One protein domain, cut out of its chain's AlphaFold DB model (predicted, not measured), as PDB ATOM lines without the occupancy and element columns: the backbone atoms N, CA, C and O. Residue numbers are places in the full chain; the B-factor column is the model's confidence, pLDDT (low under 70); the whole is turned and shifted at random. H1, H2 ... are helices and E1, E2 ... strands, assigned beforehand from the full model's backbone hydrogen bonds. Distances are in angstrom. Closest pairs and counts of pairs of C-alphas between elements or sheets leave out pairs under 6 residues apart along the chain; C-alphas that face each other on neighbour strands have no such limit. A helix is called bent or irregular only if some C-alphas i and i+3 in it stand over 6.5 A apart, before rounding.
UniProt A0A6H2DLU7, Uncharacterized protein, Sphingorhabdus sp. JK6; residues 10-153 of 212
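AT A GLANCE: This is residues 10 to 153 of the 212 residues of an uncharacterized protein of Sphingorhabdus sp. JK6 (UniProt A0A6H2DLU7). What is the main picture? An antiparallel sheet of four strands, strongly twisted, runs through the middle, and H1, H3 and H4 gather by it in one cluster, with H3 over E3. H2 and H6 lie farthest out, and long links without named elements run round the body. What is it made of? The 144 printed residues hold six named helices and four named strands, in the chain order H1 E1 E2 E3 H2 E4 H3 H4 H5 H6; the sheet's order is E1 - E2 - E3 - E4 and the class is mixed. How tightly is it folded? It is compact, with a radius of gyration of the C-alphas of 14.8 A and spans of 44 by 34 by 30 A.

IN THESE COORDINATES: Where are the strands? E1, residues 50 to 58, spans 22.7 A from C-alpha 50 at (-37.319, -23.557, 15.550); E2, residues 63 to 70, spans 23.1 A. E3, residues 74 to 80, spans 20.0 A, and E4 is residues 92 to 94. Where are the helices? H1, residues 24 to 35, spans 16.2 A; H3, residues 96 to 103, 10.8 A; H4, residues 109 to 118, 14.1 A. H2 is residues 85 to 88, neither bent nor irregular, but only just: C-alphas 85 and 88 are 6.5 A apart. H5 is residues 126 to 129, and H6, residues 147 to 153, ends at C-alpha 153 (-22.322, 1.588, 11.833).

HOW THE PARTS SIT: How is the sheet joined? E1, E2 and E3 form a meander, each strand the antiparallel neighbour of the one before; N 54 and O 67 are 2.9 A apart, and N 66 and O 77 2.8 A. E4 is antiparallel to E3, with N 78 and O 93 at 2.8 A, and the sheet is only just strongly twisted, its C-alphas up to 4.4 A off the best plane. Which helices are on it? H3 is on it, over E3 at a height over the sheet of 9.7 A; the closest C-alphas, of Ser 76 and Asn 96, are 5.3 A apart. H1, H2, H4 and H5 only graze it, and H6 is only just not on it, with 4 pairs of C-alphas within 10 A. How do the helices meet? H3 and H4 are a helical hairpin, opposite ways at a shallow tilt of 11 degrees, closest at the C-alphas of Leu 100 and Gly 116, 7.0 A. H1 touches H4 with residues 25 to 29 alone, about perpendicular at 89 degrees, closest at the C-alphas of Gln 25 and Ser 111, 4.6 A. Every O i to N i+4 pair is within hydrogen-bond range in H1, H3, H4 and H6; H2 and H5 are too short for one.

THE WHOLE: How far does it reach? The two C-alphas farthest apart, of Asp 24 and Arg 151, are 44.1 A apart. Is it continuous? The printed part has no cut; the links H1 to E1 and H5 to H6 are long. Where is confidence low? The pLDDT is under 70 in residues 10 to 18, 41 to 47, 59 to 62, 81 to 91 and 138 to 153.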
ATOM      1  N   VAL A  10     -43.562 -11.871  17.042       41.34
ATOM      2  CA  VAL A  10     -42.989 -11.055  18.119       41.34
ATOM      3  C   VAL A  10     -43.759 -11.247  19.443       41.34
ATOM      4  O   VAL A  10     -43.167 -11.122  20.499       41.34
ATOM      5  N   PHE A  11     -45.034 -11.661  19.434       41.00
ATOM      6  CA  PHE A  11     -45.845 -11.842  20.651       41.00
ATOM      7  C   PHE A  11     -46.294 -13.289  20.909       41.00
ATOM      8  O   PHE A  11     -47.281 -13.523  21.613       41.00
ATOM      9  N   SER A  12     -45.587 -14.280  20.363       41.88
ATOM     10  CA  SER A  12     -45.825 -15.682  20.717       41.88
ATOM     11  C   SER A  12     -45.592 -15.890  22.223       41.88
ATOM     12  O   SER A  12     -44.484 -15.722  22.722       41.88
ATOM     13  N   LYS A  13     -46.637 -16.282  22.966       44.69
ATOM     14  CA  LYS A  13     -46.566 -16.630  24.403       44.69
ATOM     15  C   LYS A  13     -45.716 -17.878  24.697       44.69
ATOM     16  O   LYS A  13     -45.589 -18.235  25.867       44.69
ATOM     17  N   LYS A  14     -45.176 -18.565  23.681       52.47
ATOM     18  CA  LYS A  14     -44.354 -19.760  23.895       52.47
ATOM     19  C   LYS A  14     -43.068 -19.358  24.618       52.47
ATOM     20  O   LYS A  14     -42.258 -18.605  24.081       52.47
ATOM     21  N   ARG A  15     -42.903 -19.832  25.858       53.84
ATOM     22  CA  ARG A  15     -41.605 -19.795  26.539       53.84
ATOM     23  C   ARG A  15     -40.618 -20.591  25.692       53.84
ATOM     24  O   ARG A  15     -40.949 -21.668  25.214       53.84
ATOM     25  N   CYS A  16     -39.445 -20.012  25.478       60.75
ATOM     26  CA  CYS A  16     -38.280 -20.735  24.996       60.75
ATOM     27  C   CYS A  16     -37.610 -21.266  26.247       60.75
ATOM     28  O   CYS A  16     -36.909 -20.501  26.886       60.75
ATOM     29  N   ASP A  17     -37.984 -22.477  26.657       66.31
ATOM     30  CA  ASP A  17     -37.519 -23.131  27.890       66.31
ATOM     31  C   ASP A  17     -36.740 -24.426  27.608       66.31
ATOM     32  O   ASP A  17     -36.662 -25.315  28.452       66.31
ATOM     33  N   GLY A  18     -36.269 -24.596  26.366       68.00
ATOM     34  CA  GLY A  18     -35.537 -25.789  25.940       68.00
ATOM     35  C   GLY A  18     -36.345 -27.094  25.952       68.00
ATOM     36  O   GLY A  18     -35.814 -28.112  25.535       68.00
ATOM     37  N   SER A  19     -37.625 -27.099  26.344       76.75
ATOM     38  CA  SER A  19     -38.417 -28.329  26.553       76.75
ATOM     39  C   SER A  19     -38.605 -29.215  25.315       76.75
ATOM     40  O   SER A  19     -38.977 -30.379  25.436       76.75
ATOM     41  N   GLN A  20     -38.371 -28.669  24.119       81.25
ATOM     42  CA  GLN A  20     -38.447 -29.391  22.846       81.25
ATOM     43  C   GLN A  20     -37.080 -29.888  22.353       81.25
ATOM     44  O   GLN A  20     -37.019 -30.563  21.326       81.25
ATOM     45  N   ILE A  21     -35.994 -29.544  23.050       84.06
ATOM     46  CA  ILE A  21     -34.664 -30.090  22.798       84.06
ATOM     47  C   ILE A  21     -34.663 -31.525  23.319       84.06
ATOM     48  O   ILE A  21     -34.774 -31.766  24.517       84.06
ATOM     49  N   ALA A  22     -34.596 -32.474  22.393       82.56
ATOM     50  CA  ALA A  22     -34.589 -33.897  22.683       82.56
ATOM     51  C   ALA A  22     -33.301 -34.534  22.154       82.56
ATOM     52  O   ALA A  22     -32.738 -34.079  21.158       82.56
ATOM     53  N   GLY A  23     -32.875 -35.614  22.807       89.00
ATOM     54  CA  GLY A  23     -31.614 -36.296  22.529       89.00
ATOM     55  C   GLY A  23     -30.496 -35.810  23.447       89.00
ATOM     56  O   GLY A  23     -30.379 -34.613  23.726       89.00
ATOM     57  N   ASP A  24     -29.692 -36.758  23.918       92.38
ATOM     58  CA  ASP A  24     -28.666 -36.516  24.935       92.38
ATOM     59  C   ASP A  24     -27.642 -35.488  24.444       92.38
ATOM     60  O   ASP A  24     -27.349 -34.522  25.146       92.38
ATOM     61  N   GLN A  25     -27.211 -35.611  23.186       96.00
ATOM     62  CA  GLN A  25     -26.227 -34.711  22.590       96.00
ATOM     63  C   GLN A  25     -26.747 -33.274  22.433       96.00
ATOM     64  O   GLN A  25     -26.081 -32.308  22.796       96.00
ATOM     65  N   MET A  26     -27.971 -33.102  21.920       93.75
ATOM     66  CA  MET A  26     -28.574 -31.770  21.766       93.75
ATOM     67  C   MET A  26     -28.829 -31.102  23.119       93.75
ATOM     68  O   MET A  26     -28.665 -29.888  23.250       93.75
ATOM     69  N   SER A  27     -29.214 -31.895  24.120       93.88
ATOM     70  CA  SER A  27     -29.432 -31.414  25.484       93.88
ATOM     71  C   SER A  27     -28.120 -30.964  26.127       93.88
ATOM     72  O   SER A  27     -28.085 -29.912  26.761       93.88
ATOM     73  N   GLU A  28     -27.031 -31.710  25.921       96.25
ATOM     74  CA  GLU A  28     -25.691 -31.323  26.369       96.25
ATOM     75  C   GLU A  28     -25.255 -29.992  25.739       96.25
ATOM     76  O   GLU A  28     -24.899 -29.068  26.468       96.25
ATOM     77  N   LEU A  29     -25.378 -29.844  24.412       96.69
ATOM     78  CA  LEU A  29     -25.054 -28.595  23.706       96.69
ATOM     79  C   LEU A  29     -25.853 -27.398  24.248       96.69
ATOM     80  O   LEU A  29     -25.304 -26.317  24.465       96.69
ATOM     81  N   TYR A  30     -27.158 -27.584  24.466       94.94
ATOM     82  CA  TYR A  30     -28.042 -26.540  24.981       94.94
ATOM     83  C   TYR A  30     -27.659 -26.114  26.404       94.94
ATOM     84  O   TYR A  30     -27.515 -24.921  26.685       94.94
ATOM     85  N   ASN A  31     -27.453 -27.089  27.290       94.38
ATOM     86  CA  ASN A  31     -27.097 -26.847  28.685       94.38
ATOM     87  C   ASN A  31     -25.708 -26.220  28.814       94.38
ATOM     88  O   ASN A  31     -25.525 -25.301  29.611       94.38
ATOM     89  N   GLU A  32     -24.744 -26.656  28.005       95.88
ATOM     90  CA  GLU A  32     -23.397 -26.098  28.052       95.88
ATOM     91  C   GLU A  32     -23.372 -24.633  27.595       95.88
ATOM     92  O   GLU A  32     -22.685 -23.803  28.188       95.88
ATOM     93  N   LEU A  33     -24.199 -24.246  26.621       94.94
ATOM     94  CA  LEU A  33     -24.354 -22.831  26.277       94.94
ATOM     95  C   LEU A  33     -24.954 -22.016  27.428       94.94
ATOM     96  O   LEU A  33     -24.485 -20.906  27.696       94.94
ATOM     97  N   ILE A  34     -25.945 -22.554  28.144       92.50
ATOM     98  CA  ILE A  34     -26.475 -21.908  29.355       92.50
ATOM     99  C   ILE A  34     -25.368 -21.735  30.404       92.50
ATOM    100  O   ILE A  34     -25.225 -20.641  30.957       92.50
ATOM    101  N   ASN A  35     -24.532 -22.757  30.625       92.31
ATOM    102  CA  ASN A  35     -23.389 -22.688  31.545       92.31
ATOM    103  C   ASN A  35     -22.385 -21.597  31.147       92.31
ATOM    104  O   ASN A  35     -21.834 -20.911  32.009       92.31
ATOM    105  N   LYS A  36     -22.197 -21.369  29.842       89.50
ATOM    106  CA  LYS A  36     -21.367 -20.282  29.295       89.50
ATOM    107  C   LYS A  36     -22.034 -18.901  29.338       89.50
ATOM    108  O   LYS A  36     -21.476 -17.924  28.842       89.50
ATOM    109  N   GLY A  37     -23.212 -18.788  29.951       88.81
ATOM    110  CA  GLY A  37     -23.898 -17.520  30.195       88.81
ATOM    111  C   GLY A  37     -24.899 -17.116  29.115       88.81
ATOM    112  O   GLY A  37     -25.427 -15.999  29.181       88.81
ATOM    113  N   PHE A  38     -25.192 -17.997  28.153       91.12
ATOM    114  CA  PHE A  38     -26.324 -17.802  27.254       91.12
ATOM    115  C   PHE A  38     -27.637 -17.895  28.030       91.12
ATOM    116  O   PHE A  38     -27.745 -18.557  29.061       91.12
ATOM    117  N   ARG A  39     -28.659 -17.196  27.541       87.44
ATOM    118  CA  ARG A  39     -29.946 -17.078  28.217       87.44
ATOM    119  C   ARG A  39     -31.089 -17.326  27.262       87.44
ATOM    120  O   ARG A  39     -31.067 -16.927  26.100       87.44
ATOM    121  N   GLU A  40     -32.131 -17.922  27.803       84.75
ATOM    122  CA  GLU A  40     -33.421 -18.021  27.150       84.75
ATOM    123  C   GLU A  40     -34.072 -16.649  26.989       84.75
ATOM    124  O   GLU A  40     -33.966 -15.754  27.833       84.75
ATOM    125  N   THR A  41     -34.818 -16.482  25.904       69.31
ATOM    126  CA  THR A  41     -35.597 -15.268  25.669       69.31
ATOM    127  C   THR A  41     -36.826 -15.576  24.833       69.31
ATOM    128  O   THR A  41     -36.801 -16.338  23.864       69.31
ATOM    129  N   ARG A  42     -37.939 -14.941  25.209       62.38
ATOM    130  CA  ARG A  42     -39.249 -15.107  24.561       62.38
ATOM    131  C   ARG A  42     -39.256 -14.629  23.109       62.38
ATOM    132  O   ARG A  42     -40.129 -15.010  22.344       62.38
ATOM    133  N   TRP A  43     -38.277 -13.812  22.732       61.19
ATOM    134  CA  TRP A  43     -38.210 -13.165  21.427       61.19
ATOM    135  C   TRP A  43     -37.485 -14.006  20.361       61.19
ATOM    136  O   TRP A  43     -37.251 -13.509  19.266       61.19
ATOM    137  N   GLN A  44     -37.126 -15.267  20.653       62.50
ATOM    138  CA  GLN A  44     -36.346 -16.103  19.728       62.50
ATOM    139  C   GLN A  44     -37.165 -16.995  18.796       62.50
ATOM    140  O   GLN A  44     -36.650 -17.302  17.730       62.50
ATOM    141  N   TYR A  45     -38.418 -17.358  19.097       59.75
ATOM    142  CA  TYR A  45     -39.256 -18.160  18.180       59.75
ATOM    143  C   TYR A  45     -39.861 -17.322  17.048       59.75
ATOM    144  O   TYR A  45     -41.078 -17.230  16.883       59.75
ATOM    145  N   ILE A  46     -38.998 -16.683  16.268       63.88
ATOM    146  CA  ILE A  46     -39.389 -15.859  15.124       63.88
ATOM    147  C   ILE A  46     -39.336 -16.635  13.805       63.88
ATOM    148  O   ILE A  46     -39.956 -16.209  12.829       63.88
ATOM    149  N   PHE A  47     -38.659 -17.789  13.783       68.94
ATOM    150  CA  PHE A  47     -38.474 -18.610  12.590       68.94
ATOM    151  C   PHE A  47     -39.251 -19.924  12.651       68.94
ATOM    152  O   PHE A  47     -39.366 -20.578  13.686       68.94
ATOM    153  N   GLU A  48     -39.783 -20.320  11.499       71.25
ATOM    154  CA  GLU A  48     -40.497 -21.581  11.332       71.25
ATOM    155  C   GLU A  48     -39.584 -22.789  11.567       71.25
ATOM    156  O   GLU A  48     -38.457 -22.822  11.068       71.25
ATOM    157  N   GLY A  49     -40.094 -23.769  12.319       77.56
ATOM    158  CA  GLY A  49     -39.395 -25.013  12.654       77.56
ATOM    159  C   GLY A  49     -38.413 -24.913  13.825       77.56
ATOM    160  O   GLY A  49     -37.828 -25.923  14.198       77.56
ATOM    161  N   GLN A  50     -38.219 -23.727  14.410       83.00
ATOM    162  CA  GLN A  50     -37.319 -23.557  15.550       83.00
ATOM    163  C   GLN A  50     -37.895 -24.254  16.794       83.00
ATOM    164  O   GLN A  50     -39.036 -23.986  17.175       83.00
ATOM    165  N   ILE A  51     -37.092 -25.109  17.431       86.25
ATOM    166  CA  ILE A  51     -37.442 -25.869  18.646       86.25
ATOM    167  C   ILE A  51     -36.803 -25.275  19.909       86.25
ATOM    168  O   ILE A  51     -37.349 -25.409  21.000       86.25
ATOM    169  N   GLY A  52     -35.718 -24.510  19.771       85.88
ATOM    170  CA  GLY A  52     -35.068 -23.819  20.887       85.88
ATOM    171  C   GLY A  52     -34.270 -22.600  20.441       85.88
ATOM    172  O   GLY A  52     -34.012 -22.399  19.252       85.88
ATOM    173  N   GLY A  53     -33.902 -21.745  21.389       88.50
ATOM    174  CA  GLY A  53     -33.172 -20.516  21.112       88.50
ATOM    175  C   GLY A  53     -32.514 -19.940  22.358       88.50
ATOM    176  O   GLY A  53     -33.119 -19.908  23.426       88.50
ATOM    177  N   LEU A  54     -31.283 -19.471  22.199       90.06
ATOM    178  CA  LEU A  54     -30.461 -18.894  23.254       90.06
ATOM    179  C   LEU A  54     -29.822 -17.597  22.762       90.06
ATOM    180  O   LEU A  54     -29.540 -17.458  21.573       90.06
ATOM    181  N   VAL A  55     -29.590 -16.649  23.670       88.38
ATOM    182  CA  VAL A  55     -28.882 -15.400  23.369       88.38
ATOM    183  C   VAL A  55     -27.763 -15.124  24.352       88.38
ATOM    184  O   VAL A  55     -27.896 -15.394  25.545       88.38
ATOM    185  N   PHE A  56     -26.687 -14.524  23.863       87.12
ATOM    186  CA  PHE A  56     -25.569 -14.073  24.672       87.12
ATOM    187  C   PHE A  56     -25.275 -12.594  24.396       87.12
ATOM    188  O   PHE A  56     -24.950 -12.240  23.259       87.12
ATOM    189  N   PRO A  57     -25.383 -11.711  25.406       82.06
ATOM    190  CA  PRO A  57     -25.003 -10.317  25.244       82.06
ATOM    191  C   PRO A  57     -23.485 -10.205  25.078       82.06
ATOM    192  O   PRO A  57     -22.725 -10.675  25.916       82.06
ATOM    193  N   TYR A  58     -23.051  -9.523  24.024       75.75
ATOM    194  CA  TYR A  58     -21.645  -9.359  23.666       75.75
ATOM    195  C   TYR A  58     -21.267  -7.865  23.649       75.75
ATOM    196  O   TYR A  58     -22.112  -7.016  23.349       75.75
ATOM    197  N   ASN A  59     -20.016  -7.518  23.985       69.94
ATOM    198  CA  ASN A  59     -19.521  -6.131  24.102       69.94
ATOM    199  C   ASN A  59     -20.440  -5.224  24.947       69.94
ATOM    200  O   ASN A  59     -21.096  -4.322  24.418       69.94
ATOM    201  N   ASP A  60     -20.536  -5.499  26.252       66.12
ATOM    202  CA  ASP A  60     -21.407  -4.784  27.205       66.12
ATOM    203  C   ASP A  60     -22.895  -4.773  26.810       66.12
ATOM    204  O   ASP A  60     -23.661  -3.875  27.162       66.12
ATOM    205  N   GLY A  61     -23.315  -5.773  26.029       62.81
ATOM    206  CA  GLY A  61     -24.679  -5.894  25.523       62.81
ATOM    207  C   GLY A  61     -25.005  -4.955  24.365       62.81
ATOM    208  O   GLY A  61     -26.180  -4.781  24.055       62.81
ATOM    209  N   ARG A  62     -24.009  -4.348  23.707       68.69
ATOM    210  CA  ARG A  62     -24.234  -3.598  22.459       68.69
ATOM    211  C   ARG A  62     -24.520  -4.518  21.280       68.69
ATOM    212  O   ARG A  62     -25.219  -4.102  20.362       68.69
ATOM    213  N   ASN A  63     -24.006  -5.741  21.330       78.12
ATOM    214  CA  ASN A  63     -24.201  -6.778  20.328       78.12
ATOM    215  C   ASN A  63     -24.783  -8.027  21.002       78.12
ATOM    216  O   ASN A  63     -24.780  -8.136  22.233       78.12
ATOM    217  N   GLU A  64     -25.300  -8.957  20.215       83.56
ATOM    218  CA  GLU A  64     -25.909 -10.183  20.729       83.56
ATOM    219  C   GLU A  64     -25.556 -11.358  19.817       83.56
ATOM    220  O   GLU A  64     -25.611 -11.245  18.597       83.56
ATOM    221  N   VAL A  65     -25.149 -12.482  20.401       88.56
ATOM    222  CA  VAL A  65     -25.043 -13.753  19.676       88.56
ATOM    223  C   VAL A  65     -26.337 -14.506  19.910       88.56
ATOM    224  O   VAL A  65     -26.730 -14.713  21.055       88.56
ATOM    225  N   HIS A  66     -26.983 -14.939  18.841       90.44
ATOM    226  CA  HIS A  66     -28.168 -15.778  18.895       90.44
ATOM    227  C   HIS A  66     -27.799 -17.178  18.438       90.44
ATOM    228  O   HIS A  66     -27.143 -17.335  17.415       90.44
ATOM    229  N   VAL A  67     -28.254 -18.196  19.160       92.25
ATOM    230  CA  VAL A  67     -28.149 -19.602  18.762       92.25
ATOM    231  C   VAL A  67     -29.558 -20.151  18.635       92.25
ATOM    232  O   VAL A  67     -30.387 -19.982  19.530       92.25
ATOM    233  N   ARG A  68     -29.845 -20.793  17.509       91.06
ATOM    234  CA  ARG A  68     -31.159 -21.316  17.141       91.06
ATOM    235  C   ARG A  68     -31.050 -22.808  16.903       91.06
ATOM    236  O   ARG A  68     -30.213 -23.261  16.127       91.06
ATOM    237  N   PHE A  69     -31.944 -23.546  17.542       91.50
ATOM    238  CA  PHE A  69     -32.024 -24.994  17.445       91.50
ATOM    239  C   PHE A  69     -33.241 -25.386  16.618       91.50
ATOM    240  O   PHE A  69     -34.346 -24.878  16.839       91.50
ATOM    241  N   TYR A  70     -33.032 -26.318  15.698       90.12
ATOM    242  CA  TYR A  70     -34.048 -26.972  14.880       90.12
ATOM    243  C   TYR A  70     -33.900 -28.487  15.055       90.12
ATOM    244  O   TYR A  70     -32.921 -28.960  15.631       90.12
ATOM    245  N   SER A  71     -34.863 -29.259  14.555       89.56
ATOM    246  CA  SER A  71     -34.792 -30.725  14.603       89.56
ATOM    247  C   SER A  71     -33.632 -31.312  13.792       89.56
ATOM    248  O   SER A  71     -33.242 -32.446  14.029       89.56
ATOM    249  N   ASP A  72     -33.121 -30.569  12.810       90.75
ATOM    250  CA  ASP A  72     -32.193 -31.059  11.788       90.75
ATOM    251  C   ASP A  72     -30.947 -30.184  11.590       90.75
ATOM    252  O   ASP A  72     -30.105 -30.519  10.751       90.75
ATOM    253  N   ARG A  73     -30.840 -29.065  12.320       93.88
ATOM    254  CA  ARG A  73     -29.752 -28.088  12.190       93.88
ATOM    255  C   ARG A  73     -29.631 -27.173  13.410       93.88
ATOM    256  O   ARG A  73     -30.584 -26.978  14.168       93.88
ATOM    257  N   ILE A  74     -28.469 -26.545  13.539       94.19
ATOM    258  CA  ILE A  74     -28.184 -25.467  14.484       94.19
ATOM    259  C   ILE A  74     -27.658 -24.289  13.676       94.19
ATOM    260  O   ILE A  74     -26.823 -24.446  12.786       94.19
ATOM    261  N   PHE A  75     -28.160 -23.100  13.979       93.12
ATOM    262  CA  PHE A  75     -27.723 -21.881  13.323       93.12
ATOM    263  C   PHE A  75     -27.476 -20.794  14.353       93.12
ATOM    264  O   PHE A  75     -28.297 -20.585  15.246       93.12
ATOM    265  N   SER A  76     -26.354 -20.100  14.222       92.44
ATOM    266  CA  SER A  76     -26.004 -18.990  15.088       92.44
ATOM    267  C   SER A  76     -25.660 -17.745  14.292       92.44
ATOM    268  O   SER A  76     -25.005 -17.797  13.254       92.44
ATOM    269  N   GLU A  77     -26.122 -16.611  14.797       90.31
ATOM    270  CA  GLU A  77     -25.958 -15.304  14.175       90.31
ATOM    271  C   GLU A  77     -25.422 -14.306  15.198       90.31
ATOM    272  O   GLU A  77     -25.837 -14.290  16.358       90.31
ATOM    273  N   TYR A  78     -24.498 -13.462  14.761       86.81
ATOM    274  CA  TYR A  78     -24.031 -12.316  15.520       86.81
ATOM    275  C   TYR A  78     -24.761 -11.071  15.036       86.81
ATOM    276  O   TYR A  78     -24.649 -10.669  13.875       86.81
ATOM    277  N   GLU A  79     -25.518 -10.467  15.940       82.12
ATOM    278  CA  GLU A  79     -26.280  -9.257  15.710       82.12
ATOM    279  C   GLU A  79     -25.536  -8.034  16.256       82.12
ATOM    280  O   GLU A  79     -25.188  -7.948  17.439       82.12
ATOM    281  N   VAL A  80     -25.337  -7.040  15.388       73.31
ATOM    282  CA  VAL A  80     -24.741  -5.756  15.758       73.31
ATOM    283  C   VAL A  80     -25.829  -4.742  16.111       73.31
ATOM    284  O   VAL A  80     -26.645  -4.379  15.265       73.31
ATOM    285  N   GLY A  81     -25.771  -4.187  17.325       62.09
ATOM    286  CA  GLY A  81     -26.528  -2.987  17.682       62.09
ATOM    287  C   GLY A  81     -27.888  -3.194  18.361       62.09
ATOM    288  O   GLY A  81     -28.893  -2.608  17.946       62.09
ATOM    289  N   ARG A  82     -27.889  -3.903  19.497       59.16
ATOM    290  CA  ARG A  82     -29.048  -4.209  20.365       59.16
ATOM    291  C   ARG A  82     -29.849  -2.983  20.843       59.16
ATOM    292  O   ARG A  82     -31.018  -3.107  21.193       59.16
ATOM    293  N   SER A  83     -29.247  -1.790  20.887       51.56
ATOM    294  CA  SER A  83     -29.825  -0.588  21.519       51.56
ATOM    295  C   SER A  83     -30.710   0.287  20.621       51.56
ATOM    296  O   SER A  83     -31.077   1.388  21.030       51.56
ATOM    297  N   SER A  84     -31.058  -0.140  19.403       48.81
ATOM    298  CA  SER A  84     -31.776   0.720  18.449       48.81
ATOM    299  C   SER A  84     -32.923   0.002  17.733       48.81
ATOM    300  O   SER A  84     -32.917  -1.216  17.603       48.81
ATOM    301  N   PHE A  85     -33.882   0.762  17.182       43.78
ATOM    302  CA  PHE A  85     -34.895   0.256  16.230       43.78
ATOM    303  C   PHE A  85     -34.274  -0.495  15.030       43.78
ATOM    304  O   PHE A  85     -34.962  -1.242  14.335       43.78
ATOM    305  N   ALA A  86     -32.968  -0.322  14.809       44.56
ATOM    306  CA  ALA A  86     -32.164  -1.040  13.836       44.56
ATOM    307  C   ALA A  86     -31.917  -2.523  14.209       44.56
ATOM    308  O   ALA A  86     -31.574  -3.288  13.323       44.56
ATOM    309  N   HIS A  87     -32.226  -2.979  15.434       49.41
ATOM    310  CA  HIS A  87     -32.267  -4.402  15.848       49.41
ATOM    311  C   HIS A  87     -33.069  -5.299  14.873       49.41
ATOM    312  O   HIS A  87     -32.773  -6.469  14.654       49.41
ATOM    313  N   PHE A  88     -34.089  -4.743  14.207       50.34
ATOM    314  CA  PHE A  88     -34.895  -5.472  13.215       50.34
ATOM    315  C   PHE A  88     -34.316  -5.459  11.790       50.34
ATOM    316  O   PHE A  88     -34.841  -6.142  10.908       50.34
ATOM    317  N   LEU A  89     -33.276  -4.657  11.554       51.47
ATOM    318  CA  LEU A  89     -32.672  -4.359  10.253       51.47
ATOM    319  C   LEU A  89     -31.143  -4.539  10.256       51.47
ATOM    320  O   LEU A  89     -30.506  -4.164   9.270       51.47
ATOM    321  N   GLY A  90     -30.566  -4.998  11.369       53.50
ATOM    322  CA  GLY A  90     -29.128  -5.029  11.608       53.50
ATOM    323  C   GLY A  90     -28.406  -5.952  10.631       53.50
ATOM    324  O   GLY A  90     -29.016  -6.885  10.103       53.50
ATOM    325  N   PRO A  91     -27.119  -5.705  10.348       60.88
ATOM    326  CA  PRO A  91     -26.305  -6.707   9.687       60.88
ATOM    327  C   PRO A  91     -26.134  -7.897  10.638       60.88
ATOM    328  O   PRO A  91     -25.684  -7.732  11.773       60.88
ATOM    329  N   PHE A  92     -26.506  -9.076  10.155       75.81
ATOM    330  CA  PHE A  92     -26.254 -10.347  10.821       75.81
ATOM    331  C   PHE A  92     -24.997 -10.958  10.206       75.81
ATOM    332  O   PHE A  92     -24.823 -10.903   8.987       75.81
ATOM    333  N   LEU A  93     -24.124 -11.510  11.040       85.44
ATOM    334  CA  LEU A  93     -22.983 -12.314  10.603       85.44
ATOM    335  C   LEU A  93     -23.205 -13.764  11.031       85.44
ATOM    336  O   LEU A  93     -23.819 -14.004  12.070       85.44
ATOM    337  N   ASN A  94     -22.702 -14.725  10.260       89.12
ATOM    338  CA  ASN A  94     -22.734 -16.133  10.635       89.12
ATOM    339  C   ASN A  94     -21.790 -16.370  11.822       89.12
ATOM    340  O   ASN A  94     -20.584 -16.151  11.721       89.12
ATOM    341  N   ALA A  95     -22.337 -16.820  12.950       92.38
ATOM    342  CA  ALA A  95     -21.586 -17.083  14.174       92.38
ATOM    343  C   ALA A  95     -21.274 -18.577  14.381       92.38
ATOM    344  O   ALA A  95     -20.725 -18.939  15.420       92.38
ATOM    345  N   ASN A  96     -21.573 -19.454  13.410       94.75
ATOM    346  CA  ASN A  96     -21.318 -20.893  13.547       94.75
ATOM    347  C   ASN A  96     -19.843 -21.231  13.840       94.75
ATOM    348  O   ASN A  96     -19.615 -22.073  14.709       94.75
ATOM    349  N   PRO A  97     -18.838 -20.580  13.213       92.69
ATOM    350  CA  PRO A  97     -17.436 -20.811  13.567       92.69
ATOM    351  C   PRO A  97     -17.130 -20.478  15.034       92.69
ATOM    352  O   PRO A  97     -16.467 -21.251  15.717       92.69
ATOM    353  N   PHE A  98     -17.687 -19.375  15.548       92.56
ATOM    354  CA  PHE A  98     -17.564 -19.010  16.961       92.56
ATOM    355  C   PHE A  98     -18.190 -20.074  17.868       92.56
ATOM    356  O   PHE A  98     -17.595 -20.450  18.871       92.56
ATOM    357  N   LEU A  99     -19.376 -20.575  17.512       94.44
ATOM    358  CA  LEU A  99     -20.075 -21.597  18.289       94.44
ATOM    359  C   LEU A  99     -19.287 -22.914  18.365       94.44
ATOM    360  O   LEU A  99     -19.221 -23.517  19.435       94.44
ATOM    361  N   LEU A 100     -18.689 -23.342  17.249       95.56
ATOM    362  CA  LEU A 100     -17.830 -24.526  17.195       95.56
ATOM    363  C   LEU A 100     -16.621 -24.360  18.118       95.56
ATOM    364  O   LEU A 100     -16.409 -25.182  19.005       95.56
ATOM    365  N   ASP A 101     -15.879 -23.263  17.980       94.75
ATOM    366  CA  ASP A 101     -14.684 -23.039  18.795       94.75
ATOM    367  C   ASP A 101     -15.014 -22.847  20.286       94.75
ATOM    368  O   ASP A 101     -14.251 -23.281  21.147       94.75
ATOM    369  N   LEU A 102     -16.175 -22.267  20.609       94.44
ATOM    370  CA  LEU A 102     -16.644 -22.093  21.985       94.44
ATOM    371  C   LEU A 102     -16.916 -23.429  22.698       94.44
ATOM    372  O   LEU A 102     -16.739 -23.513  23.917       94.44
ATOM    373  N   LEU A 103     -17.397 -24.440  21.966       95.75
ATOM    374  CA  LEU A 103     -17.856 -25.717  22.528       95.75
ATOM    375  C   LEU A 103     -16.857 -26.869  22.365       95.75
ATOM    376  O   LEU A 103     -17.033 -27.897  23.011       95.75
ATOM    377  N   LYS A 104     -15.807 -26.694  21.558       94.44
ATOM    378  CA  LYS A 104     -14.847 -27.739  21.171       94.44
ATOM    379  C   LYS A 104     -14.306 -28.596  22.315       94.44
ATOM    380  O   LYS A 104     -14.242 -29.809  22.169       94.44
ATOM    381  N   ASP A 105     -13.954 -27.970  23.433       93.56
ATOM    382  CA  ASP A 105     -13.325 -28.650  24.572       93.56
ATOM    383  C   ASP A 105     -14.249 -28.723  25.804       93.56
ATOM    384  O   ASP A 105     -13.786 -28.962  26.919       93.56
ATOM    385  N   SER A 106     -15.551 -28.458  25.640       94.75
ATOM    386  CA  SER A 106     -16.501 -28.378  26.763       94.75
ATOM    387  C   SER A 106     -17.726 -29.277  26.647       94.75
ATOM    388  O   SER A 106     -18.582 -29.235  27.525       94.75
ATOM    389  N   VAL A 107     -17.837 -30.053  25.573       96.50
ATOM    390  CA  VAL A 107     -18.883 -31.067  25.393       96.50
ATOM    391  C   VAL A 107     -18.240 -32.384  24.972       96.50
ATOM    392  O   VAL A 107     -17.073 -32.408  24.583       96.50
ATOM    393  N   SER A 108     -18.987 -33.482  25.047       97.81
ATOM    394  CA  SER A 108     -18.532 -34.778  24.540       97.81
ATOM    395  C   SER A 108     -18.200 -34.753  23.039       97.81
ATOM    396  O   SER A 108     -18.781 -33.982  22.270       97.81
ATOM    397  N   ASP A 109     -17.308 -35.650  22.604       97.56
ATOM    398  CA  ASP A 109     -16.928 -35.800  21.190       97.56
ATOM    399  C   ASP A 109     -18.150 -36.042  20.287       97.56
ATOM    400  O   ASP A 109     -18.240 -35.480  19.194       97.56
ATOM    401  N   ASP A 110     -19.123 -36.826  20.761       97.81
ATOM    402  CA  ASP A 110     -20.368 -37.112  20.041       97.81
ATOM    403  C   ASP A 110     -21.220 -35.847  19.866       97.81
ATOM    404  O   ASP A 110     -21.731 -35.575  18.775       97.81
ATOM    405  N   SER A 111     -21.349 -35.040  20.921       97.50
ATOM    406  CA  SER A 111     -22.056 -33.758  20.874       97.50
ATOM    407  C   SER A 111     -21.350 -32.747  19.982       97.50
ATOM    408  O   SER A 111     -22.001 -32.033  19.217       97.50
ATOM    409  N   TYR A 112     -20.019 -32.711  20.020       97.88
ATOM    410  CA  TYR A 112     -19.234 -31.844  19.151       97.88
ATOM    411  C   TYR A 112     -19.340 -32.259  17.678       97.88
ATOM    412  O   TYR A 112     -19.540 -31.414  16.800       97.88
ATOM    413  N   ALA A 113     -19.288 -33.561  17.386       97.38
ATOM    414  CA  ALA A 113     -19.505 -34.091  16.045       97.38
ATOM    415  C   ALA A 113     -20.913 -33.756  15.525       97.38
ATOM    416  O   ALA A 113     -21.066 -33.344  14.370       97.38
ATOM    417  N   LEU A 114     -21.932 -33.864  16.386       96.69
ATOM    418  CA  LEU A 114     -23.299 -33.463  16.060       96.69
ATOM    419  C   LEU A 114     -23.384 -31.968  15.736       96.69
ATOM    420  O   LEU A 114     -23.960 -31.602  14.714       96.69
ATOM    421  N   LEU A 115     -22.786 -31.109  16.567       97.12
ATOM    422  CA  LEU A 115     -22.728 -29.667  16.330       97.12
ATOM    423  C   LEU A 115     -22.077 -29.355  14.976       97.12
ATOM    424  O   LEU A 115     -22.618 -28.569  14.193       97.12
ATOM    425  N   GLY A 116     -20.949 -30.002  14.674       96.44
ATOM    426  CA  GLY A 116     -20.251 -29.868  13.399       96.44
ATOM    427  C   GLY A 116     -21.108 -30.281  12.205       96.44
ATOM    428  O   GLY A 116     -21.087 -29.610  11.182       96.44
ATOM    429  N   GLU A 117     -21.900 -31.346  12.327       96.69
ATOM    430  CA  GLU A 117     -22.839 -31.783  11.291       96.69
ATOM    431  C   GLU A 117     -24.021 -30.817  11.125       96.69
ATOM    432  O   GLU A 117     -24.403 -30.482  10.003       96.69
ATOM    433  N   TYR A 118     -24.590 -30.346  12.234       95.56
ATOM    434  CA  TYR A 118     -25.820 -29.549  12.255       95.56
ATOM    435  C   TYR A 118     -25.597 -28.094  11.833       95.56
ATOM    436  O   TYR A 118     -26.564 -27.393  11.536       95.56
ATOM    437  N   THR A 119     -24.342 -27.646  11.777       95.06
ATOM    438  CA  THR A 119     -23.946 -26.291  11.361       95.06
ATOM    439  C   THR A 119     -23.427 -26.220   9.919       95.06
ATOM    440  O   THR A 119     -23.087 -25.130   9.450       95.06
ATOM    441  N   LYS A 120     -23.380 -27.346   9.183       92.56
ATOM    442  CA  LYS A 120     -22.908 -27.383   7.786       92.56
ATOM    443  C   LYS A 120     -23.832 -26.628   6.838       92.56
ATOM    444  O   LYS A 120     -25.051 -26.712   6.937       92.56
ATOM    445  N   GLN A 121     -23.240 -26.010   5.818       84.38
ATOM    446  CA  GLN A 121     -23.942 -25.171   4.841       84.38
ATOM    447  C   GLN A 121     -25.140 -25.853   4.161       84.38
ATOM    448  O   GLN A 121     -26.185 -25.229   4.012       84.38
ATOM    449  N   TYR A 122     -25.059 -27.139   3.796       86.12
ATOM    450  CA  TYR A 122     -26.192 -27.830   3.152       86.12
ATOM    451  C   TYR A 122     -27.400 -28.051   4.076       86.12
ATOM    452  O   TYR A 122     -28.478 -28.393   3.594       86.12
ATOM    453  N   ARG A 123     -27.227 -27.906   5.397       89.25
ATOM    454  CA  ARG A 123     -28.315 -27.940   6.386       89.25
ATOM    455  C   ARG A 123     -28.974 -26.572   6.544       89.25
ATOM    456  O   ARG A 123     -30.105 -26.489   7.013       89.25
ATOM    457  N   LEU A 124     -28.251 -25.503   6.221       86.56
ATOM    458  CA  LEU A 124     -28.702 -24.131   6.397       86.56
ATOM    459  C   LEU A 124     -29.574 -23.694   5.220       86.56
ATOM    460  O   LEU A 124     -29.457 -24.187   4.099       86.56
ATOM    461  N   LYS A 125     -30.459 -22.736   5.482       86.38
ATOM    462  CA  LYS A 125     -31.257 -22.093   4.436       86.38
ATOM    463  C   LYS A 125     -30.375 -21.163   3.604       86.38
ATOM    464  O   LYS A 125     -29.406 -20.608   4.113       86.38
ATOM    465  N   ASP A 126     -30.762 -20.904   2.357       82.69
ATOM    466  CA  ASP A 126     -30.027 -20.002   1.451       82.69
ATOM    467  C   ASP A 126     -29.742 -18.626   2.077       82.69
ATOM    468  O   ASP A 126     -28.661 -18.070   1.916       82.69
ATOM    469  N   GLU A 127     -30.700 -18.094   2.840       80.31
ATOM    470  CA  GLU A 127     -30.581 -16.810   3.545       80.31
ATOM    471  C   GLU A 127     -29.520 -16.834   4.658       80.31
ATOM    472  O   GLU A 127     -28.850 -15.831   4.892       80.31
ATOM    473  N   GLU A 128     -29.370 -17.973   5.336       84.56
ATOM    474  CA  GLU A 128     -28.397 -18.191   6.410       84.56
ATOM    475  C   GLU A 128     -26.996 -18.404   5.817       84.56
ATOM    476  O   GLU A 128     -26.025 -17.825   6.300       84.56
ATOM    477  N   ASN A 129     -26.907 -19.148   4.708       84.38
ATOM    478  CA  ASN A 129     -25.676 -19.333   3.932       84.38
ATOM    479  C   ASN A 129     -25.171 -18.042   3.271       84.38
ATOM    480  O   ASN A 129     -23.989 -17.936   2.955       84.38
ATOM    481  N   ALA A 130     -26.053 -17.070   3.034       83.50
ATOM    482  CA  ALA A 130     -25.685 -15.782   2.454       83.50
ATOM    483  C   ALA A 130     -25.018 -14.825   3.458       83.50
ATOM    484  O   ALA A 130     -24.575 -13.744   3.057       83.50
ATOM    485  N   LEU A 131     -24.976 -15.172   4.750       81.12
ATOM    486  CA  LEU A 131     -24.307 -14.355   5.757       81.12
ATOM    487  C   LEU A 131     -22.788 -14.499   5.665       81.12
ATOM    488  O   LEU A 131     -22.253 -15.583   5.460       81.12
ATOM    489  N   GLU A 132     -22.092 -13.385   5.866       85.25
ATOM    490  CA  GLU A 132     -20.637 -13.377   6.007       85.25
ATOM    491  C   GLU A 132     -20.245 -13.959   7.370       85.25
ATOM    492  O   GLU A 132     -20.894 -13.668   8.380       85.25
ATOM    493  N   ASP A 133     -19.181 -14.763   7.402       85.81
ATOM    494  CA  ASP A 133     -18.658 -15.328   8.642       85.81
ATOM    495  C   ASP A 133     -18.173 -14.231   9.589       85.81
ATOM    496  O   ASP A 133     -17.468 -13.288   9.219       85.81
ATOM    497  N   TRP A 134     -18.545 -14.373  10.854       85.94
ATOM    498  CA  TRP A 134     -18.076 -13.494  11.901       85.94
ATOM    499  C   TRP A 134     -16.615 -13.809  12.252       85.94
ATOM    500  O   TRP A 134     -16.311 -14.827  12.871       85.94
ATOM    501  N   ASP A 135     -15.706 -12.890  11.915       83.75
ATOM    502  CA  ASP A 135     -14.307 -12.930  12.357       83.75
ATOM    503  C   ASP A 135     -14.183 -12.478  13.823       83.75
ATOM    504  O   ASP A 135     -13.841 -11.335  14.146       83.75
ATOM    505  N   TYR A 136     -14.543 -13.381  14.733       78.38
ATOM    506  CA  TYR A 136     -14.572 -13.127  16.171       78.38
ATOM    507  C   TYR A 136     -13.160 -13.028  16.791       78.38
ATOM    508  O   TYR A 136     -12.998 -12.397  17.834       78.38
ATOM    509  N   GLN A 137     -12.129 -13.580  16.134       76.56
ATOM    510  CA  GLN A 137     -10.735 -13.544  16.605       76.56
ATOM    511  C   GLN A 137     -10.067 -12.180  16.388       76.56
ATOM    512  O   GLN A 137      -9.200 -11.784  17.166       76.56
ATOM    513  N   LYS A 138     -10.463 -11.431  15.351       66.19
ATOM    514  CA  LYS A 138      -9.867 -10.123  15.023       66.19
ATOM    515  C   LYS A 138     -10.525  -8.927  15.710       66.19
ATOM    516  O   LYS A 138     -10.284  -7.796  15.287       66.19
ATOM    517  N   GLN A 139     -11.353  -9.112  16.737       56.03
ATOM    518  CA  GLN A 139     -12.167  -8.016  17.267       56.03
ATOM    519  C   GLN A 139     -11.384  -6.919  18.018       56.03
ATOM    520  O   GLN A 139     -11.433  -6.793  19.237       56.03
ATOM    521  N   THR A 140     -10.798  -5.995  17.253       39.06
ATOM    522  CA  THR A 140     -11.189  -4.584  17.350       39.06
ATOM    523  C   THR A 140     -12.663  -4.426  16.952       39.06
ATOM    524  O   THR A 140     -13.121  -5.120  16.043       39.06
ATOM    525  N   PRO A 141     -13.423  -3.518  17.587       41.56
ATOM    526  CA  PRO A 141     -14.840  -3.312  17.308       41.56
ATOM    527  C   PRO A 141     -15.010  -2.688  15.920       41.56
ATOM    528  O   PRO A 141     -15.053  -1.471  15.781       41.56
ATOM    529  N   ILE A 142     -15.072  -3.499  14.868       41.66
ATOM    530  CA  ILE A 142     -15.351  -3.015  13.519       41.66
ATOM    531  C   ILE A 142     -16.385  -3.948  12.903       41.66
ATOM    532  O   ILE A 142     -16.213  -5.161  12.858       41.66
ATOM    533  N   GLY A 143     -17.508  -3.348  12.521       41.66
ATOM    534  CA  GLY A 143     -18.660  -4.002  11.917       41.66
ATOM    535  C   GLY A 143     -18.392  -4.486  10.491       41.66
ATOM    536  O   GLY A 143     -17.235  -4.607  10.095       41.66
ATOM    537  N   PRO A 144     -19.451  -4.785   9.721       37.62
ATOM    538  CA  PRO A 144     -19.347  -5.653   8.550       37.62
ATOM    539  C   PRO A 144     -18.293  -5.150   7.559       37.62
ATOM    540  O   PRO A 144     -18.189  -3.941   7.326       37.62
ATOM    541  N   ALA A 145     -17.525  -6.072   6.967       40.41
ATOM    542  CA  ALA A 145     -16.389  -5.761   6.095       40.41
ATOM    543  C   ALA A 145     -16.791  -4.998   4.815       40.41
ATOM    544  O   ALA A 145     -15.957  -4.372   4.155       40.41
ATOM    545  N   ASN A 146     -18.084  -4.994   4.481       40.72
ATOM    546  CA  ASN A 146     -18.631  -4.343   3.302       40.72
ATOM    547  C   ASN A 146     -18.980  -2.846   3.512       40.72
ATOM    548  O   ASN A 146     -19.183  -2.330   4.615       40.72
ATOM    549  N   ARG A 147     -19.039  -2.100   2.398       40.22
ATOM    550  CA  ARG A 147     -19.304  -0.643   2.362       40.22
ATOM    551  C   ARG A 147     -20.661  -0.270   2.985       40.22
ATOM    552  O   ARG A 147     -20.826   0.854   3.460       40.22
ATOM    553  N   GLU A 148     -21.609  -1.204   2.988       41.50
ATOM    554  CA  GLU A 148     -22.933  -1.049   3.595       41.50
ATOM    555  C   GLU A 148     -22.887  -1.166   5.121       41.50
ATOM    556  O   GLU A 148     -23.482  -0.338   5.806       41.50
ATOM    557  N   GLY A 149     -22.098  -2.095   5.661       44.41
ATOM    558  CA  GLY A 149     -21.870  -2.272   7.092       44.41
ATOM    559  C   GLY A 149     -21.213  -1.067   7.746       44.41
ATOM    560  O   GLY A 149     -21.646  -0.630   8.810       44.41
ATOM    561  N   LYS A 150     -20.239  -0.448   7.067       44.81
ATOM    562  CA  LYS A 150     -19.640   0.821   7.517       44.81
ATOM    563  C   LYS A 150     -20.650   1.969   7.554       44.81
ATOM    564  O   LYS A 150     -20.668   2.722   8.522       44.81
ATOM    565  N   ARG A 151     -21.514   2.099   6.537       48.78
ATOM    566  CA  ARG A 151     -22.610   3.089   6.549       48.78
ATOM    567  C   ARG A 151     -23.609   2.809   7.666       48.78
ATOM    568  O   ARG A 151     -24.079   3.747   8.299       48.78
ATOM    569  N   TYR A 152     -23.917   1.539   7.910       48.00
ATOM    570  CA  TYR A 152     -24.832   1.129   8.964       48.00
ATOM    571  C   TYR A 152     -24.285   1.464  10.349       48.00
ATOM    572  O   TYR A 152     -25.006   2.038  11.155       48.00
ATOM    573  N   LEU A 153     -23.001   1.193  10.600       49.16
ATOM    574  CA  LEU A 153     -22.322   1.588  11.833       49.16
ATOM    575  C   LEU A 153     -22.289   3.101  12.020       49.16
ATOM    576  O   LEU A 153     -22.594   3.571  13.109       49.16
TER     577      LEU A 153